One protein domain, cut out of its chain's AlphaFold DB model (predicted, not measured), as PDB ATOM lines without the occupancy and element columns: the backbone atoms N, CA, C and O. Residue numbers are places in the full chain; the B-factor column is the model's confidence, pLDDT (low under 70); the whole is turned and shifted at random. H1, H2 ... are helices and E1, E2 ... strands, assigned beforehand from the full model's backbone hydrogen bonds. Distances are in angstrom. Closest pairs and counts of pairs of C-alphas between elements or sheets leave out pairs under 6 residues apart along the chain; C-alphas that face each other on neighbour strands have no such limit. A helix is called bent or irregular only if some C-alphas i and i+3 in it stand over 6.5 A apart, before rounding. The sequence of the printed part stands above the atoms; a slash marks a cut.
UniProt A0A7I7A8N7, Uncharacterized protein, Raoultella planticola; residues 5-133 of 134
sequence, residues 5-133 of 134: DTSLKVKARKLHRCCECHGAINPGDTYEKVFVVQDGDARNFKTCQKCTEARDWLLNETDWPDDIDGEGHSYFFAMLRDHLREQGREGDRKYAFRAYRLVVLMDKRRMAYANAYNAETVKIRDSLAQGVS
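AT A GLANCE: This is residues 5 to 133 of the 134 residues of an uncharacterized protein of Raoultella planticola (UniProt A0A7I7A8N7). A small, twisted sheet of three strands, E1 E2 E3, and three helices make a body, from which the far end of the very long helix H3 sticks out as an arm, residues 118 to 133. H1 runs away from the end of E3, H2 and the first part of H3 fold back on each other as a helical hairpin beside H1, and the loop of residues 12 to 29 packs on H3 with residues 21 to 23. The printed part has 129 residues, with three strands and then three helices in the order E1 E2 E3 H1 H2 H3; the sheet, in the order E1 - E2 - E3, is antiparallel, and the class is mixed, helices and strands. The whole is loose, with a radius of gyration of the C-alphas of 18.1 A, and elongated, spanning 67 by 35 by 27 A.

HOW THE PARTS SIT: E1, residues 5 to 11, and E2, residues 30 to 38, form an antiparallel hairpin at 161 degrees, with N 6 and O 35 within hydrogen-bond range at 2.8 A. E2 and E3, residues 41 to 48, form a second hairpin at 162 degrees, with N 34 and O 45 at 3.0 A. The three strands are a meander, each the antiparallel neighbour of the one before. H1, residues 49 to 61, is on one face of this sheet, an arrangement of two layers, with a height over the sheet of 11.7 A; it lies over E3 and stands up from the sheet at 65 degrees. H1 and H2, residues 80 to 89, only just touch, with 3 pairs of C-alphas within 8 A, the closest those of Arg 55 and Leu 80 at 6.7 A; they run the same way at a steep tilt of 43 degrees. H2 and H3, residues 93 to 131, form a helical hairpin, opposite ways at a steep tilt of 39 degrees; H3 touches H2 with residues 95 to 106 alone, and the closest C-alphas are those of Gly 88 and Ala 96, 4.0 A apart. H1 and H3 are close but not clearly touching, the closest C-alphas being those of Ala 54 and Leu 102 at 6.9 A. H1, H2 and H3 form a bundle, a group of three helices. H2 and H3 are apart from the three strands. Every O i to N i+4 pair is within hydrogen-bond range in H1 and H2, and 33 of 35 are in H3.

IN THESE COORDINATES: E1, residues 5 to 11, begins at C-alpha 5, (-41.103, 12.366, -9.277), and is 19.5 A long. E2, residues 30 to 38, is 25.8 A long and E3, residues 41 to 48, 22.9 A. H1, residues 49 to 61, measures 17.2 A and H2, residues 80 to 89, 14.2 A. H3, residues 93 to 131, runs 57.6 A to C-alpha 131 at (-78.748, 12.145, 21.927); it is irregular, with C-alphas 94 and 97 7.2 A apart.

THE WHOLE: The C-alphas of Gly 70 and Ser 133, the two farthest apart, are 67.4 A apart. Residues 118 to 133, of which 118 to 131 belong to H3, stand free; the body without them spans 42 by 36 by 19 A. The links E1 to E2 and H1 to H2 are long, 18 residues each, and in the first residues 16 to 17 pair antiparallel with 24 to 25. The printed part has no cut. The mean pLDDT of the printed part is 91.1, and residues 67 to 72 and 131 to 133 are under 70.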
ATOM      1  N   ASP A   5     -40.613  11.723 -10.480       84.81
ATOM      2  CA  ASP A   5     -41.103  12.366  -9.277       84.81
ATOM      3  C   ASP A   5     -41.319  13.872  -9.482       84.81
ATOM      4  O   ASP A   5     -40.822  14.508 -10.411       84.81
ATOM      5  N   THR A   6     -42.168  14.464  -8.648       91.25
ATOM      6  CA  THR A   6     -42.398  15.911  -8.615       91.25
ATOM      7  C   THR A   6     -42.570  16.357  -7.174       91.25
ATOM      8  O   THR A   6     -43.471  15.874  -6.484       91.25
ATOM      9  N   SER A   7     -41.756  17.319  -6.733       92.50
ATOM     10  CA  SER A   7     -41.837  17.926  -5.399       92.50
ATOM     11  C   SER A   7     -42.329  19.375  -5.463       92.50
ATOM     12  O   SER A   7     -41.884  20.166  -6.293       92.50
ATOM     13  N   LEU A   8     -43.258  19.737  -4.573       95.31
ATOM     14  CA  LEU A   8     -43.806  21.088  -4.440       95.31
ATOM     15  C   LEU A   8     -43.920  21.487  -2.965       95.31
ATOM     16  O   LEU A   8     -44.470  20.742  -2.152       95.31
ATOM     17  N   LYS A   9     -43.506  22.713  -2.623       96.19
ATOM     18  CA  LYS A   9     -43.802  23.328  -1.317       96.19
ATOM     19  C   LYS A   9     -45.140  24.059  -1.390       96.19
ATOM     20  O   LYS A   9     -45.312  24.972  -2.192       96.19
ATOM     21  N   VAL A  10     -46.096  23.659  -0.556       96.75
ATOM     22  CA  VAL A  10     -47.479  24.157  -0.591       96.75
ATOM     23  C   VAL A  10     -47.990  24.508   0.806       96.75
ATOM     24  O   VAL A  10     -47.535  23.955   1.806       96.75
ATOM     25  N   LYS A  11     -48.974  25.411   0.885       97.50
ATOM     26  CA  LYS A  11     -49.697  25.705   2.132       97.50
ATOM     27  C   LYS A  11     -50.919  24.802   2.286       97.50
ATOM     28  O   LYS A  11     -51.703  24.621   1.351       97.50
ATOM     29  N   ALA A  12     -51.105  24.248   3.478       96.81
ATOM     30  CA  ALA A  12     -52.260  23.432   3.818       96.81
ATOM     31  C   ALA A  12     -53.535  24.282   3.883       96.81
ATOM     32  O   ALA A  12     -53.612  25.267   4.610       96.81
ATOM     33  N   ARG A  13     -54.562  23.876   3.128       96.69
ATOM     34  CA  ARG A  13     -55.910  24.478   3.177       96.69
ATOM     35  C   ARG A  13     -56.872  23.717   4.090       96.69
ATOM     36  O   ARG A  13     -57.939  24.216   4.415       96.69
ATOM     37  N   LYS A  14     -56.505  22.495   4.474       94.75
ATOM     38  CA  LYS A  14     -57.238  21.619   5.390       94.75
ATOM     39  C   LYS A  14     -56.244  20.806   6.213       94.75
ATOM     40  O   LYS A  14     -55.065  20.751   5.863       94.75
ATOM     41  N   LEU A  15     -56.727  20.160   7.271       95.88
ATOM     42  CA  LEU A  15     -55.915  19.260   8.082       95.88
ATOM     43  C   LEU A  15     -55.376  18.100   7.226       95.88
ATOM     44  O   LEU A  15     -56.127  17.423   6.516       95.88
ATOM     45  N   HIS A  16     -54.071  17.858   7.313       96.38
ATOM     46  CA  HIS A  16     -53.401  16.701   6.726       96.38
ATOM     47  C   HIS A  16     -52.594  15.948   7.787       96.38
ATOM     48  O   HIS A  16     -52.301  16.469   8.863       96.38
ATOM     49  N   ARG A  17     -52.205  14.715   7.460       96.75
ATOM     50  CA  ARG A  17     -51.300  13.898   8.270       96.75
ATOM     51  C   ARG A  17     -49.959  13.777   7.554       96.75
ATOM     52  O   ARG A  17     -49.931  13.459   6.366       96.75
ATOM     53  N   CYS A  18     -48.874  14.045   8.274       98.00
ATOM     54  CA  CYS A  18     -47.516  13.869   7.763       98.00
ATOM     55  C   CYS A  18     -47.214  12.378   7.524       98.00
ATOM     56  O   CYS A  18     -47.523  11.554   8.391       98.00
ATOM     57  N   CYS A  19     -46.592  12.021   6.399       97.31
ATOM     58  CA  CYS A  19     -46.201  10.632   6.130       97.31
ATOM     59  C   CYS A  19     -45.070  10.143   7.045       97.31
ATOM     60  O   CYS A  19     -45.076   8.974   7.398       97.31
ATOM     61  N   GLU A  20     -44.185  11.031   7.511       98.06
ATOM     62  CA  GLU A  20     -43.036  10.660   8.353       98.06
ATOM     63  C   GLU A  20     -43.394  10.586   9.848       98.06
ATOM     64  O   GLU A  20     -43.422   9.530  10.480       98.06
ATOM     65  N   CYS A  21     -43.711  11.730  10.465       97.81
ATOM     66  CA  CYS A  21     -43.990  11.770  11.903       97.81
ATOM     67  C   CYS A  21     -45.419  11.359  12.258       97.81
ATOM     68  O   CYS A  21     -45.723  11.208  13.435       97.81
ATOM     69  N   HIS A  22     -46.320  11.213  11.279       97.25
ATOM     70  CA  HIS A  22     -47.751  10.975  11.504       97.25
ATOM     71  C   HIS A  22     -48.477  12.037  12.341       97.25
ATOM     72  O   HIS A  22     -49.619  11.815  12.739       97.25
ATOM     73  N   GLY A  23     -47.840  13.183  12.585       97.12
ATOM     74  CA  GLY A  23     -48.458  14.330  13.232       97.12
ATOM     75  C   GLY A  23     -49.338  15.144  12.282       97.12
ATOM     76  O   GLY A  23     -49.283  14.986  11.057       97.12
ATOM     77  N   ALA A  24     -50.108  16.062  12.866       97.25
ATOM     78  CA  ALA A  24     -50.919  17.025  12.132       97.25
ATOM     79  C   ALA A  24     -50.062  17.998  11.307       97.25
ATOM     80  O   ALA A  24     -49.004  18.457  11.758       97.25
ATOM     81  N   ILE A  25     -50.572  18.326  10.124       97.62
ATOM     82  CA  ILE A  25     -50.241  19.501   9.317       97.62
ATOM     83  C   ILE A  25     -51.525  20.333   9.292       97.62
ATOM     84  O   ILE A  25     -52.508  19.940   8.655       97.62
ATOM     85  N   ASN A  26     -51.547  21.421  10.052       96.44
ATOM     86  CA  ASN A  26     -52.733  22.245  10.250       96.44
ATOM     87  C   ASN A  26     -52.970  23.173   9.050       96.44
ATOM     88  O   ASN A  26     -52.028  23.484   8.323       96.44
ATOM     89  N   PRO A  27     -54.205  23.657   8.835       97.56
ATOM     90  CA  PRO A  27     -54.451  24.736   7.885       97.56
ATOM     91  C   PRO A  27     -53.512  25.926   8.143       97.56
ATOM     92  O   PRO A  27     -53.352  26.354   9.282       97.56
ATOM     93  N   GLY A  28     -52.885  26.440   7.087       97.00
ATOM     94  CA  GLY A  28     -51.866  27.491   7.160       97.00
ATOM     95  C   GLY A  28     -50.423  26.980   7.227       97.00
ATOM     96  O   GLY A  28     -49.528  27.707   6.796       97.00
ATOM     97  N   ASP A  29     -50.192  25.736   7.664       96.94
ATOM     98  CA  ASP A  29     -48.849  25.149   7.696       96.94
ATOM     99  C   ASP A  29     -48.308  24.933   6.276       96.94
ATOM    100  O   ASP A  29     -49.022  24.486   5.369       96.94
ATOM    101  N   THR A  30     -47.013  25.182   6.091       97.69
ATOM    102  CA  THR A  30     -46.296  24.801   4.870       97.69
ATOM    103  C   THR A  30     -45.862  23.337   4.958       97.69
ATOM    104  O   THR A  30     -45.356  22.874   5.985       97.69
ATOM    105  N   TYR A  31     -46.048  22.591   3.872       97.69
ATOM    106  CA  TYR A  31     -45.608  21.206   3.753       97.69
ATOM    107  C   TYR A  31     -45.099  20.909   2.341       97.69
ATOM    108  O   TYR A  31     -45.437  21.602   1.381       97.69
ATOM    109  N   GLU A  32     -44.274  19.877   2.224       97.81
ATOM    110  CA  GLU A  32     -43.820  19.355   0.944       97.81
ATOM    111  C   GLU A  32     -44.791  18.277   0.461       97.81
ATOM    112  O   GLU A  32     -45.146  17.353   1.201       97.81
ATOM    113  N   LYS A  33     -45.236  18.404  -0.786       96.62
ATOM    114  CA  LYS A  33     -46.010  17.389  -1.488       96.62
ATOM    115  C   LYS A  33     -45.121  16.770  -2.557       96.62
ATOM    116  O   LYS A  33     -44.743  17.471  -3.492       96.62
ATOM    117  N   VAL A  34     -44.862  15.471  -2.435       95.38
ATOM    118  CA  VAL A  34     -44.107  14.704  -3.432       95.38
ATOM    119  C   VAL A  34     -45.035  13.707  -4.111       95.38
ATOM    120  O   VAL A  34     -45.770  12.978  -3.443       95.38
ATOM    121  N   PHE A  35     -45.033  13.710  -5.435       93.06
ATOM    122  CA  PHE A  35     -45.682  12.705  -6.265       93.06
ATOM    123  C   PHE A  35     -44.595  11.829  -6.871       93.06
ATOM    124  O   PHE A  35     -43.678  12.377  -7.466       93.06
ATOM    125  N   VAL A  36     -44.686  10.514  -6.695       90.38
ATOM    126  CA  VAL A  36     -43.717   9.547  -7.232       90.38
ATOM    127  C   VAL A  36     -44.481   8.519  -8.049       90.38
ATOM    128  O   VAL A  36     -45.496   8.004  -7.571       90.38
ATOM    129  N   VAL A  37     -44.002   8.228  -9.254       88.38
ATOM    130  CA  VAL A  37     -44.440   7.088 -10.064       88.38
ATOM    131  C   VAL A  37     -43.259   6.145 -10.210       88.38
ATOM    132  O   VAL A  37     -42.236   6.546 -10.759       88.38
ATOM    133  N   GLN A  38     -43.412   4.923  -9.707       85.00
ATOM    134  CA  GLN A  38     -42.388   3.884  -9.766       85.00
ATOM    135  C   GLN A  38     -43.053   2.528  -9.996       85.00
ATOM    136  O   GLN A  38     -44.088   2.250  -9.393       85.00
ATOM    137  N   ASP A  39     -42.510   1.716 -10.905       84.00
ATOM    138  CA  ASP A  39     -43.037   0.381 -11.254       84.00
ATOM    139  C   ASP A  39     -44.532   0.358 -11.638       84.00
ATOM    140  O   ASP A  39     -45.238  -0.635 -11.473       84.00
ATOM    141  N   GLY A  40     -45.039   1.473 -12.175       83.38
ATOM    142  CA  GLY A  40     -46.452   1.635 -12.537       83.38
ATOM    143  C   GLY A  40     -47.369   2.054 -11.381       83.38
ATOM    144  O   GLY A  40     -48.534   2.371 -11.628       83.38
ATOM    145  N   ASP A  41     -46.849   2.153 -10.157       84.56
ATOM    146  CA  ASP A  41     -47.576   2.627  -8.984       84.56
ATOM    147  C   ASP A  41     -47.331   4.118  -8.736       84.56
ATOM    148  O   ASP A  41     -46.201   4.590  -8.604       84.56
ATOM    149  N   ALA A  42     -48.420   4.875  -8.603       87.75
ATOM    150  CA  ALA A  42     -48.379   6.296  -8.287       87.75
ATOM    151  C   ALA A  42     -48.667   6.543  -6.797       87.75
ATOM    152  O   ALA A  42     -49.736   6.196  -6.285       87.75
ATOM    153  N   ARG A  43     -47.750   7.213  -6.092       90.25
ATOM    154  CA  ARG A  43     -47.883   7.558  -4.666       90.25
ATOM    155  C   ARG A  43     -47.776   9.062  -4.433       90.25
ATOM    156  O   ARG A  43     -47.086   9.787  -5.138       90.25
ATOM    157  N   ASN A  44     -48.497   9.541  -3.417       92.69
ATOM    158  CA  ASN A  44     -48.476  10.940  -2.986       92.69
ATOM    159  C   ASN A  44     -48.047  11.034  -1.519       92.69
ATOM    160  O   ASN A  44     -48.804  10.644  -0.625       92.69
ATOM    161  N   PHE A  45     -46.903  11.654  -1.267       95.56
ATOM    162  CA  PHE A  45     -46.362  11.885   0.065       95.56
ATOM    163  C   PHE A  45     -46.594  13.331   0.501       95.56
ATOM    164  O   PHE A  45     -46.567  14.263  -0.305       95.56
ATOM    165  N   LYS A  46     -46.899  13.515   1.788       97.31
ATOM    166  CA  LYS A  46     -47.107  14.831   2.405       97.31
ATOM    167  C   LYS A  46     -46.203  14.923   3.619       97.31
ATOM    168  O   LYS A  46     -46.482  14.291   4.638       97.31
ATOM    169  N   THR A  47     -45.166  15.733   3.525       98.06
ATOM    170  CA  THR A  47     -44.129  15.831   4.549       98.06
ATOM    171  C   THR A  47     -44.206  17.197   5.205       98.06
ATOM    172  O   THR A  47     -44.127  18.230   4.546       98.06
ATOM    173  N   CYS A  48     -44.418  17.230   6.522       98.19
ATOM    174  CA  CYS A  48     -44.442  18.495   7.254       98.19
ATOM    175  C   CYS A  48     -43.055  19.148   7.227       98.19
ATOM    176  O   CYS A  48     -42.055  18.430   7.265       98.19
ATOM    177  N   GLN A  49     -42.993  20.481   7.278       97.38
ATOM    178  CA  GLN A  49     -41.730  21.224   7.204       97.38
ATOM    179  C   GLN A  49     -40.644  20.698   8.164       97.38
ATOM    180  O   GLN A  49     -39.518  20.483   7.743       97.38
ATOM    181  N   LYS A  50     -40.991  20.378   9.420       97.69
ATOM    182  CA  LYS A  50     -40.020  19.844  10.398       97.69
ATOM    183  C   LYS A  50     -39.414  18.494   9.990       97.69
ATOM    184  O   LYS A  50     -38.294  18.190  10.369       97.69
ATOM    185  N   CYS A  51     -40.177  17.656   9.284       98.31
ATOM    186  CA  CYS A  51     -39.678  16.376   8.779       98.31
ATOM    187  C   CYS A  51     -38.861  16.569   7.502       98.31
ATOM    188  O   CYS A  51     -37.871  15.875   7.337       98.31
ATOM    189  N   THR A  52     -39.228  17.531   6.651       97.56
ATOM    190  CA  THR A  52     -38.399  17.938   5.510       97.56
ATOM    191  C   THR A  52     -37.038  18.443   5.990       97.56
ATOM    192  O   THR A  52     -36.026  17.919   5.563       97.56
ATOM    193  N   GLU A  53     -36.997  19.340   6.976       97.81
ATOM    194  CA  GLU A  53     -35.742  19.834   7.570       97.81
ATOM    195  C   GLU A  53     -34.910  18.712   8.214       97.81
ATOM    196  O   GLU A  53     -33.688  18.708   8.119       97.81
ATOM    197  N   ALA A  54     -35.561  17.744   8.870       98.00
ATOM    198  CA  ALA A  54     -34.880  16.590   9.454       98.00
ATOM    199  C   ALA A  54     -34.301  15.645   8.389       98.00
ATOM    200  O   ALA A  54     -33.195  15.144   8.574       98.00
ATOM    201  N   ARG A  55     -35.029  15.421   7.289       97.25
ATOM    202  CA  ARG A  55     -34.543  14.672   6.125       97.25
ATOM    203  C   ARG A  55     -33.367  15.393   5.481       97.25
ATOM    204  O   ARG A  55     -32.337  14.778   5.267       97.25
ATOM    205  N   ASP A  56     -33.513  16.680   5.192       96.75
ATOM    206  CA  ASP A  56     -32.483  17.455   4.505       96.75
ATOM    207  C   ASP A  56     -31.203  17.525   5.360       96.75
ATOM    208  O   ASP A  56     -30.106  17.425   4.822       96.75
ATOM    209  N   TRP A  57     -31.334  17.604   6.689       97.50
ATOM    210  CA  TRP A  57     -30.204  17.448   7.609       97.50
ATOM    211  C   TRP A  57     -29.534  16.076   7.478       97.50
ATOM    212  O   TRP A  57     -28.321  16.007   7.307       97.50
ATOM    213  N   LEU A  58     -30.318  14.997   7.559       95.75
ATOM    214  CA  LEU A  58     -29.811  13.628   7.473       95.75
ATOM    215  C   LEU A  58     -29.051  13.402   6.157       95.75
ATOM    216  O   LEU A  58     -27.939  12.895   6.172       95.75
ATOM    217  N   LEU A  59     -29.625  13.838   5.035       93.69
ATOM    218  CA  LEU A  59     -29.073  13.573   3.707       93.69
ATOM    219  C   LEU A  59     -27.888  14.461   3.317       93.69
ATOM    220  O   LEU A  59     -27.120  14.065   2.454       93.69
ATOM    221  N   ASN A  60     -27.754  15.663   3.888       94.25
ATOM    222  CA  ASN A  60     -26.751  16.629   3.417       94.25
ATOM    223  C   ASN A  60     -25.688  16.996   4.460       94.25
ATOM    224  O   ASN A  60     -24.649  17.540   4.097       94.25
ATOM    225  N   GLU A  61     -25.949  16.783   5.752       94.19
ATOM    226  CA  GLU A  61     -25.036  17.197   6.829       94.19
ATOM    227  C   GLU A  61     -24.448  16.016   7.616       94.19
ATOM    228  O   GLU A  61     -23.582  16.241   8.469       94.19
ATOM    229  N   THR A  62     -24.925  14.788   7.387       92.62
ATOM    230  CA  THR A  62     -24.473  13.587   8.107       92.62
ATOM    231  C   THR A  62     -23.759  12.605   7.193       92.62
ATOM    232  O   THR A  62     -23.791  12.756   5.978       92.62
ATOM    233  N   ASP A  63     -23.128  11.612   7.805       89.88
ATOM    234  CA  ASP A  63     -22.535  10.449   7.149       89.88
ATOM    235  C   ASP A  63     -23.567   9.365   6.797       89.88
ATOM    236  O   ASP A  63     -23.192   8.369   6.206       89.88
ATOM    237  N   TRP A  64     -24.861   9.551   7.101       90.38
ATOM    238  CA  TRP A  64     -25.898   8.561   6.779       90.38
ATOM    239  C   TRP A  64     -25.969   8.159   5.300       90.38
ATOM    240  O   TRP A  64     -26.239   6.999   5.044       90.38
ATOM    241  N   PRO A  65     -25.791   9.048   4.302       87.25
ATOM    242  CA  PRO A  65     -25.812   8.623   2.901       87.25
ATOM    243  C   PRO A  65     -24.649   7.698   2.530       87.25
ATOM    244  O   PRO A  65     -24.786   6.915   1.593       87.25
ATOM    245  N   ASP A  66     -23.531   7.808   3.250       82.62
ATOM    246  CA  ASP A  66     -22.299   7.080   2.989       82.62
ATOM    247  C   ASP A  66     -22.332   5.780   3.806       82.62
ATOM    248  O   ASP A  66     -22.111   5.776   5.018       82.62
ATOM    249  N   ASP A  67     -22.642   4.660   3.162       69.31
ATOM    250  CA  ASP A  67     -22.558   3.354   3.807       69.31
ATOM    251  C   ASP A  67     -21.097   2.859   3.877       69.31
ATOM    252  O   ASP A  67     -20.182   3.367   3.223       69.31
ATOM    253  N   ILE A  68     -20.854   1.858   4.726       57.81
ATOM    254  CA  ILE A  68     -19.518   1.259   4.899       57.81
ATOM    255  C   ILE A  68     -19.161   0.358   3.696       57.81
ATOM    256  O   ILE A  68     -17.981   0.109   3.437       57.81
ATOM    257  N   ASP A  69     -20.166  -0.137   2.972       63.22
ATOM    258  CA  ASP A  69     -20.094  -1.120   1.887       63.22
ATOM    259  C   ASP A  69     -20.163  -0.539   0.460       63.22
ATOM    260  O   ASP A  69     -19.819  -1.248  -0.488       63.22
ATOM    261  N   GLY A  70     -20.455   0.752   0.294       57.72
ATOM    262  CA  GLY A  70     -20.328   1.495  -0.962       57.72
ATOM    263  C   GLY A  70     -21.561   1.518  -1.881       57.72
ATOM    264  O   GLY A  70     -21.430   1.989  -3.014       57.72
ATOM    265  N   GLU A  71     -22.729   1.032  -1.452       65.56
ATOM    266  CA  GLU A  71     -24.008   1.127  -2.181       65.56
ATOM    267  C   GLU A  71     -24.825   2.392  -1.828       65.56
ATOM    268  O   GLU A  71     -25.683   2.816  -2.607       65.56
ATOM    269  N   GLY A  72     -24.496   3.052  -0.718       68.25
ATOM    270  CA  GLY A  72     -25.155   4.222  -0.152       68.25
ATOM    271  C   GLY A  72     -26.540   3.928   0.436       68.25
ATOM    272  O   GLY A  72     -27.358   3.189  -0.122       68.25
ATOM    273  N   HIS A  73     -26.879   4.573   1.555       80.06
ATOM    274  CA  HIS A  73     -28.226   4.442   2.106       80.06
ATOM    275  C   HIS A  73     -29.262   5.145   1.211       80.06
ATOM    276  O   HIS A  73     -29.190   6.343   0.924       80.06
ATOM    277  N   SER A  74     -30.298   4.404   0.809       85.94
ATOM    278  CA  SER A  74     -31.411   4.942   0.021       85.94
ATOM    279  C   SER A  74     -32.534   5.481   0.910       85.94
ATOM    280  O   SER A  74     -33.096   4.771   1.744       85.94
ATOM    281  N   TYR A  75     -32.923   6.744   0.707       88.81
ATOM    282  CA  TYR A  75     -34.044   7.337   1.438       88.81
ATOM    283  C   TYR A  75     -35.400   6.861   0.906       88.81
ATOM    284  O   TYR A  75     -35.794   7.170  -0.217       88.81
ATOM    285  N   PHE A  76     -36.182   6.233   1.782       90.44
ATOM    286  CA  PHE A  76     -37.594   5.925   1.562       90.44
ATOM    287  C   PHE A  76     -38.540   6.815   2.385       90.44
ATOM    288  O   PHE A  76     -38.337   7.068   3.577       90.44
ATOM    289  N   PHE A  77     -39.632   7.263   1.759       92.50
ATOM    290  CA  PHE A  77     -40.705   7.968   2.464       92.50
ATOM    291  C   PHE A  77     -41.374   7.075   3.516       92.50
ATOM    292  O   PHE A  77     -41.521   5.871   3.328       92.50
ATOM    293  N   ALA A  78     -41.845   7.701   4.594       94.06
ATOM    294  CA  ALA A  78     -42.379   7.078   5.807       94.06
ATOM    295  C   ALA A  78     -41.345   6.325   6.671       94.06
ATOM    296  O   ALA A  78     -41.719   5.805   7.724       94.06
ATOM    297  N   MET A  79     -40.064   6.328   6.283       95.88
ATOM    298  CA  MET A  79     -38.973   5.656   6.996       95.88
ATOM    299  C   MET A  79     -38.003   6.627   7.682       95.88
ATOM    300  O   MET A  79     -37.101   6.181   8.386       95.88
ATOM    301  N   LEU A  80     -38.204   7.953   7.583       97.31
ATOM    302  CA  LEU A  80     -37.278   8.949   8.150       97.31
ATOM    303  C   LEU A  80     -36.976   8.699   9.631       97.31
ATOM    304  O   LEU A  80     -35.866   8.923  10.102       97.31
ATOM    305  N   ARG A  81     -37.974   8.239  10.387       97.81
ATOM    306  CA  ARG A  81     -37.803   7.940  11.808       97.81
ATOM    307  C   ARG A  81     -36.808   6.806  12.049       97.81
ATOM    308  O   ARG A  81     -36.077   6.865  13.033       97.81
ATOM    309  N   ASP A  82     -36.834   5.783  11.208       96.88
ATOM    310  CA  ASP A  82     -35.961   4.624  11.341       96.88
ATOM    311  C   ASP A  82     -34.562   4.946  10.815       96.88
ATOM    312  O   ASP A  82     -33.604   4.669  11.527       96.88
ATOM    313  N   HIS A  83     -34.442   5.706   9.721       95.50
ATOM    314  CA  HIS A  83     -33.149   6.237   9.270       95.50
ATOM    315  C   HIS A  83     -32.474   7.118  10.337       95.50
ATOM    316  O   HIS A  83     -31.292   6.988  10.626       95.50
ATOM    317  N   LEU A  84     -33.231   7.983  11.029       96.88
ATOM    318  CA  LEU A  84     -32.689   8.773  12.144       96.88
ATOM    319  C   LEU A  84     -32.269   7.903  13.342       96.88
ATOM    320  O   LEU A  84     -31.405   8.298  14.123       96.88
ATOM    321  N   ARG A  85     -32.899   6.742  13.545       96.56
ATOM    322  CA  ARG A  85     -32.511   5.808  14.612       96.56
ATOM    323  C   ARG A  85     -31.245   5.053  14.253       96.56
ATOM    324  O   ARG A  85     -30.405   4.899  15.129       96.56
ATOM    325  N   GLU A  86     -31.136   4.610  13.010       93.88
ATOM    326  CA  GLU A  86     -29.932   4.016  12.434       93.88
ATOM    327  C   GLU A  86     -28.763   4.998  12.538       93.88
ATOM    328  O   GLU A  86     -27.792   4.699  13.225       93.88
ATOM    329  N   GLN A  87     -28.931   6.241  12.072       93.69
ATOM    330  CA  GLN A  87     -27.924   7.295  12.233       93.69
ATOM    331  C   GLN A  87     -27.517   7.523  13.695       93.69
ATOM    332  O   GLN A  87     -26.361   7.795  14.006       93.69
ATOM    333  N   GLY A  88     -28.468   7.434  14.626       95.19
ATOM    334  CA  GLY A  88     -28.182   7.561  16.053       95.19
ATOM    335  C   GLY A  88     -27.444   6.367  16.667       95.19
ATOM    336  O   GLY A  88     -26.876   6.505  17.755       95.19
ATOM    337  N   ARG A  89     -27.505   5.190  16.041       93.44
ATOM    338  CA  ARG A  89     -26.913   3.940  16.539       93.44
ATOM    339  C   ARG A  89     -25.573   3.632  15.890       93.44
ATOM    340  O   ARG A  89     -24.663   3.215  16.603       93.44
ATOM    341  N   GLU A  90     -25.499   3.812  14.579       90.62
ATOM    342  CA  GLU A  90     -24.460   3.252  13.713       90.62
ATOM    343  C   GLU A  90     -23.600   4.337  13.053       90.62
ATOM    344  O   GLU A  90     -22.412   4.107  12.849       90.62
ATOM    345  N   GLY A  91     -24.153   5.533  12.816       89.44
ATOM    346  CA  GLY A  91     -23.407   6.669  12.266       89.44
ATOM    347  C   GLY A  91     -22.446   7.340  13.259       89.44
ATOM    348  O   GLY A  91     -22.364   6.984  14.444       89.44
ATOM    349  N   ASP A  92     -21.729   8.369  12.797       91.38
ATOM    350  CA  ASP A  92     -20.779   9.128  13.611       91.38
ATOM    351  C   ASP A  92     -21.463   9.697  14.869       91.38
ATOM    352  O   ASP A  92     -22.477  10.412  14.838       91.38
ATOM    353  N   ARG A  93     -20.852   9.408  16.024       93.25
ATOM    354  CA  ARG A  93     -21.346   9.777  17.359       93.25
ATOM    355  C   ARG A  93     -21.601  11.278  17.500       93.25
ATOM    356  O   ARG A  93     -22.440  11.657  18.319       93.25
ATOM    357  N   LYS A  94     -20.939  12.134  16.711       95.69
ATOM    358  CA  LYS A  94     -21.192  13.586  16.715       95.69
ATOM    359  C   LYS A  94     -22.613  13.949  16.258       95.69
ATOM    360  O   LYS A  94     -23.155  14.961  16.704       95.69
ATOM    361  N   TYR A  95     -23.252  13.119  15.430       95.81
ATOM    362  CA  TYR A  95     -24.620  13.332  14.944       95.81
ATOM    363  C   TYR A  95     -25.687  12.662  15.814       95.81
ATOM    364  O   TYR A  95     -26.849  13.083  15.794       95.81
ATOM    365  N   ALA A  96     -25.304  11.667  16.620       96.19
ATOM    366  CA  ALA A  96     -26.237  10.805  17.341       96.19
ATOM    367  C   ALA A  96     -27.233  11.574  18.224       96.19
ATOM    368  O   ALA A  96     -28.437  11.308  18.203       96.19
ATOM    369  N   PHE A  97     -26.768  12.589  18.962       98.06
ATOM    370  CA  PHE A  97     -27.652  13.389  19.815       98.06
ATOM    371  C   PHE A  97     -28.726  14.137  19.010       98.06
ATOM    372  O   PHE A  97     -29.902  14.137  19.387       98.06
ATOM    373  N   ARG A  98     -28.346  14.757  17.883       98.25
ATOM    374  CA  ARG A  98     -29.290  15.467  17.007       98.25
ATOM    375  C   ARG A  98     -30.279  14.483  16.383       98.25
ATOM    376  O   ARG A  98     -31.475  14.779  16.392       98.25
ATOM    377  N   ALA A  99     -29.817  13.305  15.960       98.00
ATOM    378  CA  ALA A  99     -30.661  12.252  15.403       98.00
ATOM    379  C   ALA A  99     -31.749  11.806  16.399       98.00
ATOM    380  O   ALA A  99     -32.946  11.930  16.120       98.00
ATOM    381  N   TYR A 100     -31.367  11.423  17.624       98.50
ATOM    382  CA  TYR A 100     -32.332  11.030  18.657       98.50
ATOM    383  C   TYR A 100     -33.261  12.169  19.077       98.50
ATOM    384  O   TYR A 100     -34.454  11.946  19.300       98.50
ATOM    385  N   ARG A 101     -32.759  13.407  19.148       98.56
ATOM    386  CA  ARG A 101     -33.604  14.577  19.422       98.56
ATOM    387  C   ARG A 101     -34.698  14.728  18.364       98.56
ATOM    388  O   ARG A 101     -35.843  15.007  18.722       98.56
ATOM    389  N   LEU A 102     -34.375  14.539  17.084       98.50
ATOM    390  CA  LEU A 102     -35.356  14.588  15.998       98.50
ATOM    391  C   LEU A 102     -36.377  13.448  16.106       98.50
ATOM    392  O   LEU A 102     -37.574  13.722  16.009       98.50
ATOM    393  N   VAL A 103     -35.949  12.221  16.427       98.50
ATOM    394  CA  VAL A 103     -36.856  11.083  16.691       98.50
ATOM    395  C   VAL A 103     -37.858  11.420  17.800       98.50
ATOM    396  O   VAL A 103     -39.066  11.268  17.616       98.50
ATOM    397  N   VAL A 104     -37.390  11.967  18.926       98.56
ATOM    398  CA  VAL A 104     -38.266  12.373  20.040       98.56
ATOM    399  C   VAL A 104     -39.248  13.468  19.614       98.56
ATOM    400  O   VAL A 104     -40.419  13.441  19.996       98.56
ATOM    401  N   LEU A 105     -38.809  14.443  18.813       98.31
ATOM    402  CA  LEU A 105     -39.690  15.493  18.291       98.31
ATOM    403  C   LEU A 105     -40.757  14.926  17.342       98.31
ATOM    404  O   LEU A 105     -41.907  15.373  17.392       98.31
ATOM    405  N   MET A 106     -40.412  13.937  16.516       98.31
ATOM    406  CA  MET A 106     -41.371  13.223  15.671       98.31
ATOM    407  C   MET A 106     -42.401  12.471  16.518       98.31
ATOM    408  O   MET A 106     -43.601  12.615  16.275       98.31
ATOM    409  N   ASP A 107     -41.960  11.751  17.550       98.12
ATOM    410  CA  ASP A 107     -42.838  10.989  18.446       98.12
ATOM    411  C   ASP A 107     -43.788  11.906  19.230       98.12
ATOM    412  O   ASP A 107     -44.989  11.639  19.307       98.12
ATOM    413  N   LYS A 108     -43.305  13.062  19.702       98.12
ATOM    414  CA  LYS A 108     -44.158  14.086  20.329       98.12
ATOM    415  C   LYS A 108     -45.255  14.578  19.386       98.12
ATOM    416  O   LYS A 108     -46.403  14.721  19.802       98.12
ATOM    417  N   ARG A 109     -44.934  14.817  18.109       97.44
ATOM    418  CA  ARG A 109     -45.936  15.224  17.107       97.44
ATOM    419  C   ARG A 109     -46.943  14.115  16.815       97.44
ATOM    420  O   ARG A 109     -48.130  14.410  16.682       97.44
ATOM    421  N   ARG A 110     -46.476  12.867  16.721       97.19
ATOM    422  CA  ARG A 110     -47.322  11.679  16.546       97.19
ATOM    423  C   ARG A 110     -48.331  11.559  17.686       97.19
ATOM    424  O   ARG A 110     -49.529  11.474  17.431       97.19
ATOM    425  N   MET A 111     -47.845  11.609  18.927       97.31
ATOM    426  CA  MET A 111     -48.669  11.524  20.135       97.31
ATOM    427  C   MET A 111     -49.660  12.680  20.234       97.31
ATOM    428  O   MET A 111     -50.828  12.448  20.518       97.31
ATOM    429  N   ALA A 112     -49.231  13.914  19.954       95.69
ATOM    430  CA  ALA A 112     -50.122  15.071  19.991       95.69
ATOM    431  C   ALA A 112     -51.314  14.911  19.033       95.69
ATOM    432  O   ALA A 112     -52.451  15.181  19.414       95.69
ATOM    433  N   TYR A 113     -51.069  14.421  17.813       94.81
ATOM    434  CA  TYR A 113     -52.143  14.150  16.859       94.81
ATOM    435  C   TYR A 113     -53.054  13.004  17.312       94.81
ATOM    436  O   TYR A 113     -54.272  13.157  17.279       94.81
ATOM    437  N   ALA A 114     -52.480  11.887  17.770       93.06
ATOM    438  CA  ALA A 114     -53.254  10.748  18.262       93.06
ATOM    439  C   ALA A 114     -54.152  11.136  19.449       93.06
ATOM    440  O   ALA A 114     -55.332  10.804  19.463       93.06
ATOM    441  N   ASN A 115     -53.624  11.909  20.401       94.06
ATOM    442  CA  ASN A 115     -54.383  12.394  21.551       94.06
ATOM    443  C   ASN A 115     -55.522  13.328  21.131       94.06
ATOM    444  O   ASN A 115     -56.634  13.185  21.630       94.06
ATOM    445  N   ALA A 116     -55.271  14.251  20.196       90.56
ATOM    446  CA  ALA A 116     -56.306  15.143  19.678       90.56
ATOM    447  C   ALA A 116     -57.415  14.368  18.943       90.56
ATOM    448  O   ALA A 116     -58.595  14.620  19.170       90.56
ATOM    449  N   TYR A 117     -57.042  13.390  18.110       87.56
ATOM    450  CA  TYR A 117     -57.992  12.533  17.398       87.56
ATOM    451  C   TYR A 117     -58.846  11.695  18.358       87.56
ATOM    452  O   TYR A 117     -60.068  11.638  18.221       87.56
ATOM    453  N   ASN A 118     -58.217  11.088  19.367       88.25
ATOM    454  CA  ASN A 118     -58.916  10.312  20.385       88.25
ATOM    455  C   ASN A 118     -59.873  11.190  21.200       88.25
ATOM    456  O   ASN A 118     -61.017  10.798  21.406       88.25
ATOM    457  N   ALA A 119     -59.442  12.384  21.617       86.50
ATOM    458  CA  ALA A 119     -60.297  13.318  22.344       86.50
ATOM    459  C   ALA A 119     -61.535  13.714  21.525       86.50
ATOM    460  O   ALA A 119     -62.639  13.747  22.062       86.50
ATOM    461  N   GLU A 120     -61.374  13.966  20.225       84.62
ATOM    462  CA  GLU A 120     -62.496  14.293  19.341       84.62
ATOM    463  C   GLU A 120     -63.447  13.103  19.143       84.62
ATOM    464  O   GLU A 120     -64.665  13.253  19.204       84.62
ATOM    465  N   THR A 121     -62.895  11.897  18.995       83.81
ATOM    466  CA  THR A 121     -63.679  10.658  18.866       83.81
ATOM    467  C   THR A 121     -64.503  10.379  20.125       83.81
ATOM    468  O   THR A 121     -65.669   9.995  20.030       83.81
ATOM    469  N   VAL A 122     -63.923  10.609  21.309       79.25
ATOM    470  CA  VAL A 122     -64.627  10.477  22.594       79.25
ATOM    471  C   VAL A 122     -65.775  11.479  22.685       79.25
ATOM    472  O   VAL A 122     -66.889  11.070  22.994       79.25
ATOM    473  N   LYS A 123     -65.554  12.754  22.330       82.31
ATOM    474  CA  LYS A 123     -66.630  13.760  22.314       82.31
ATOM    475  C   LYS A 123     -67.788  13.349  21.410       82.31
ATOM    476  O   LYS A 123     -68.932  13.415  21.842       82.31
ATOM    477  N   ILE A 124     -67.498  12.896  20.187       81.62
ATOM    478  CA  ILE A 124     -68.531  12.441  19.245       81.62
ATOM    479  C   ILE A 124     -69.332  11.285  19.851       81.62
ATOM    480  O   ILE A 124     -70.561  11.314  19.832       81.62
ATOM    481  N   ARG A 125     -68.650  10.287  20.422       83.06
ATOM    482  CA  ARG A 125     -69.300   9.143  21.073       83.06
ATOM    483  C   ARG A 125     -70.203   9.585  22.227       83.06
ATOM    484  O   ARG A 125     -71.329   9.107  22.328       83.06
ATOM    485  N   ASP A 126     -69.723  10.487  23.076       84.31
ATOM    486  CA  ASP A 126     -70.463  10.950  24.249       84.31
ATOM    487  C   ASP A 126     -71.676  11.815  23.838       84.31
ATOM    488  O   ASP A 126     -72.760  11.654  24.399       84.31
ATOM    489  N   SER A 127     -71.549  12.654  22.800       82.69
ATOM    490  CA  SER A 127     -72.679  13.391  22.209       82.69
ATOM    491  C   SER A 127     -73.731  12.462  21.598       82.69
ATOM    492  O   SER A 127     -74.926  12.694  21.773       82.69
ATOM    493  N   LEU A 128     -73.310  11.390  20.917       84.25
ATOM    494  CA  LEU A 128     -74.225  10.372  20.392       84.25
ATOM    495  C   LEU A 128     -74.963   9.642  21.524       84.25
ATOM    496  O   LEU A 128     -76.166   9.433  21.419       84.25
ATOM    497  N   ALA A 129     -74.284   9.304  22.624       78.06
ATOM    498  CA  ALA A 129     -74.915   8.659  23.778       78.06
ATOM    499  C   ALA A 129     -75.960   9.561  24.466       78.06
ATOM    500  O   ALA A 129     -77.033   9.093  24.843       78.06
ATOM    501  N   GLN A 130     -75.679  10.863  24.584       75.25
ATOM    502  CA  GLN A 130     -76.620  11.844  25.140       75.25
ATOM    503  C   GLN A 130     -77.837  12.075  24.228       75.25
ATOM    504  O   GLN A 130     -78.944  12.258  24.727       75.25
ATOM    505  N   GLY A 131     -77.660  12.009  22.904       63.22
ATOM    506  CA  GLY A 131     -78.748  12.145  21.927       63.22
ATOM    507  C   GLY A 131     -79.684  10.932  21.816       63.22
ATOM    508  O   GLY A 131     -80.781  11.070  21.292       63.22
ATOM    509  N   VAL A 132     -79.283   9.759  22.318       57.28
ATOM    510  CA  VAL A 132     -80.114   8.533  22.359       57.28
ATOM    511  C   VAL A 132     -81.024   8.495  23.603       57.28
ATOM    512  O   VAL A 132     -81.849   7.600  23.751       57.28
ATOM    513  N   SER A 133     -80.905   9.480  24.497       53.09
ATOM    514  CA  SER A 133     -81.652   9.557  25.763       53.09
ATOM    515  C   SER A 133     -82.934  10.411  25.689       53.09
ATOM    516  O   SER A 133     -83.456  10.785  26.740       53.09
TER     517      SER A 133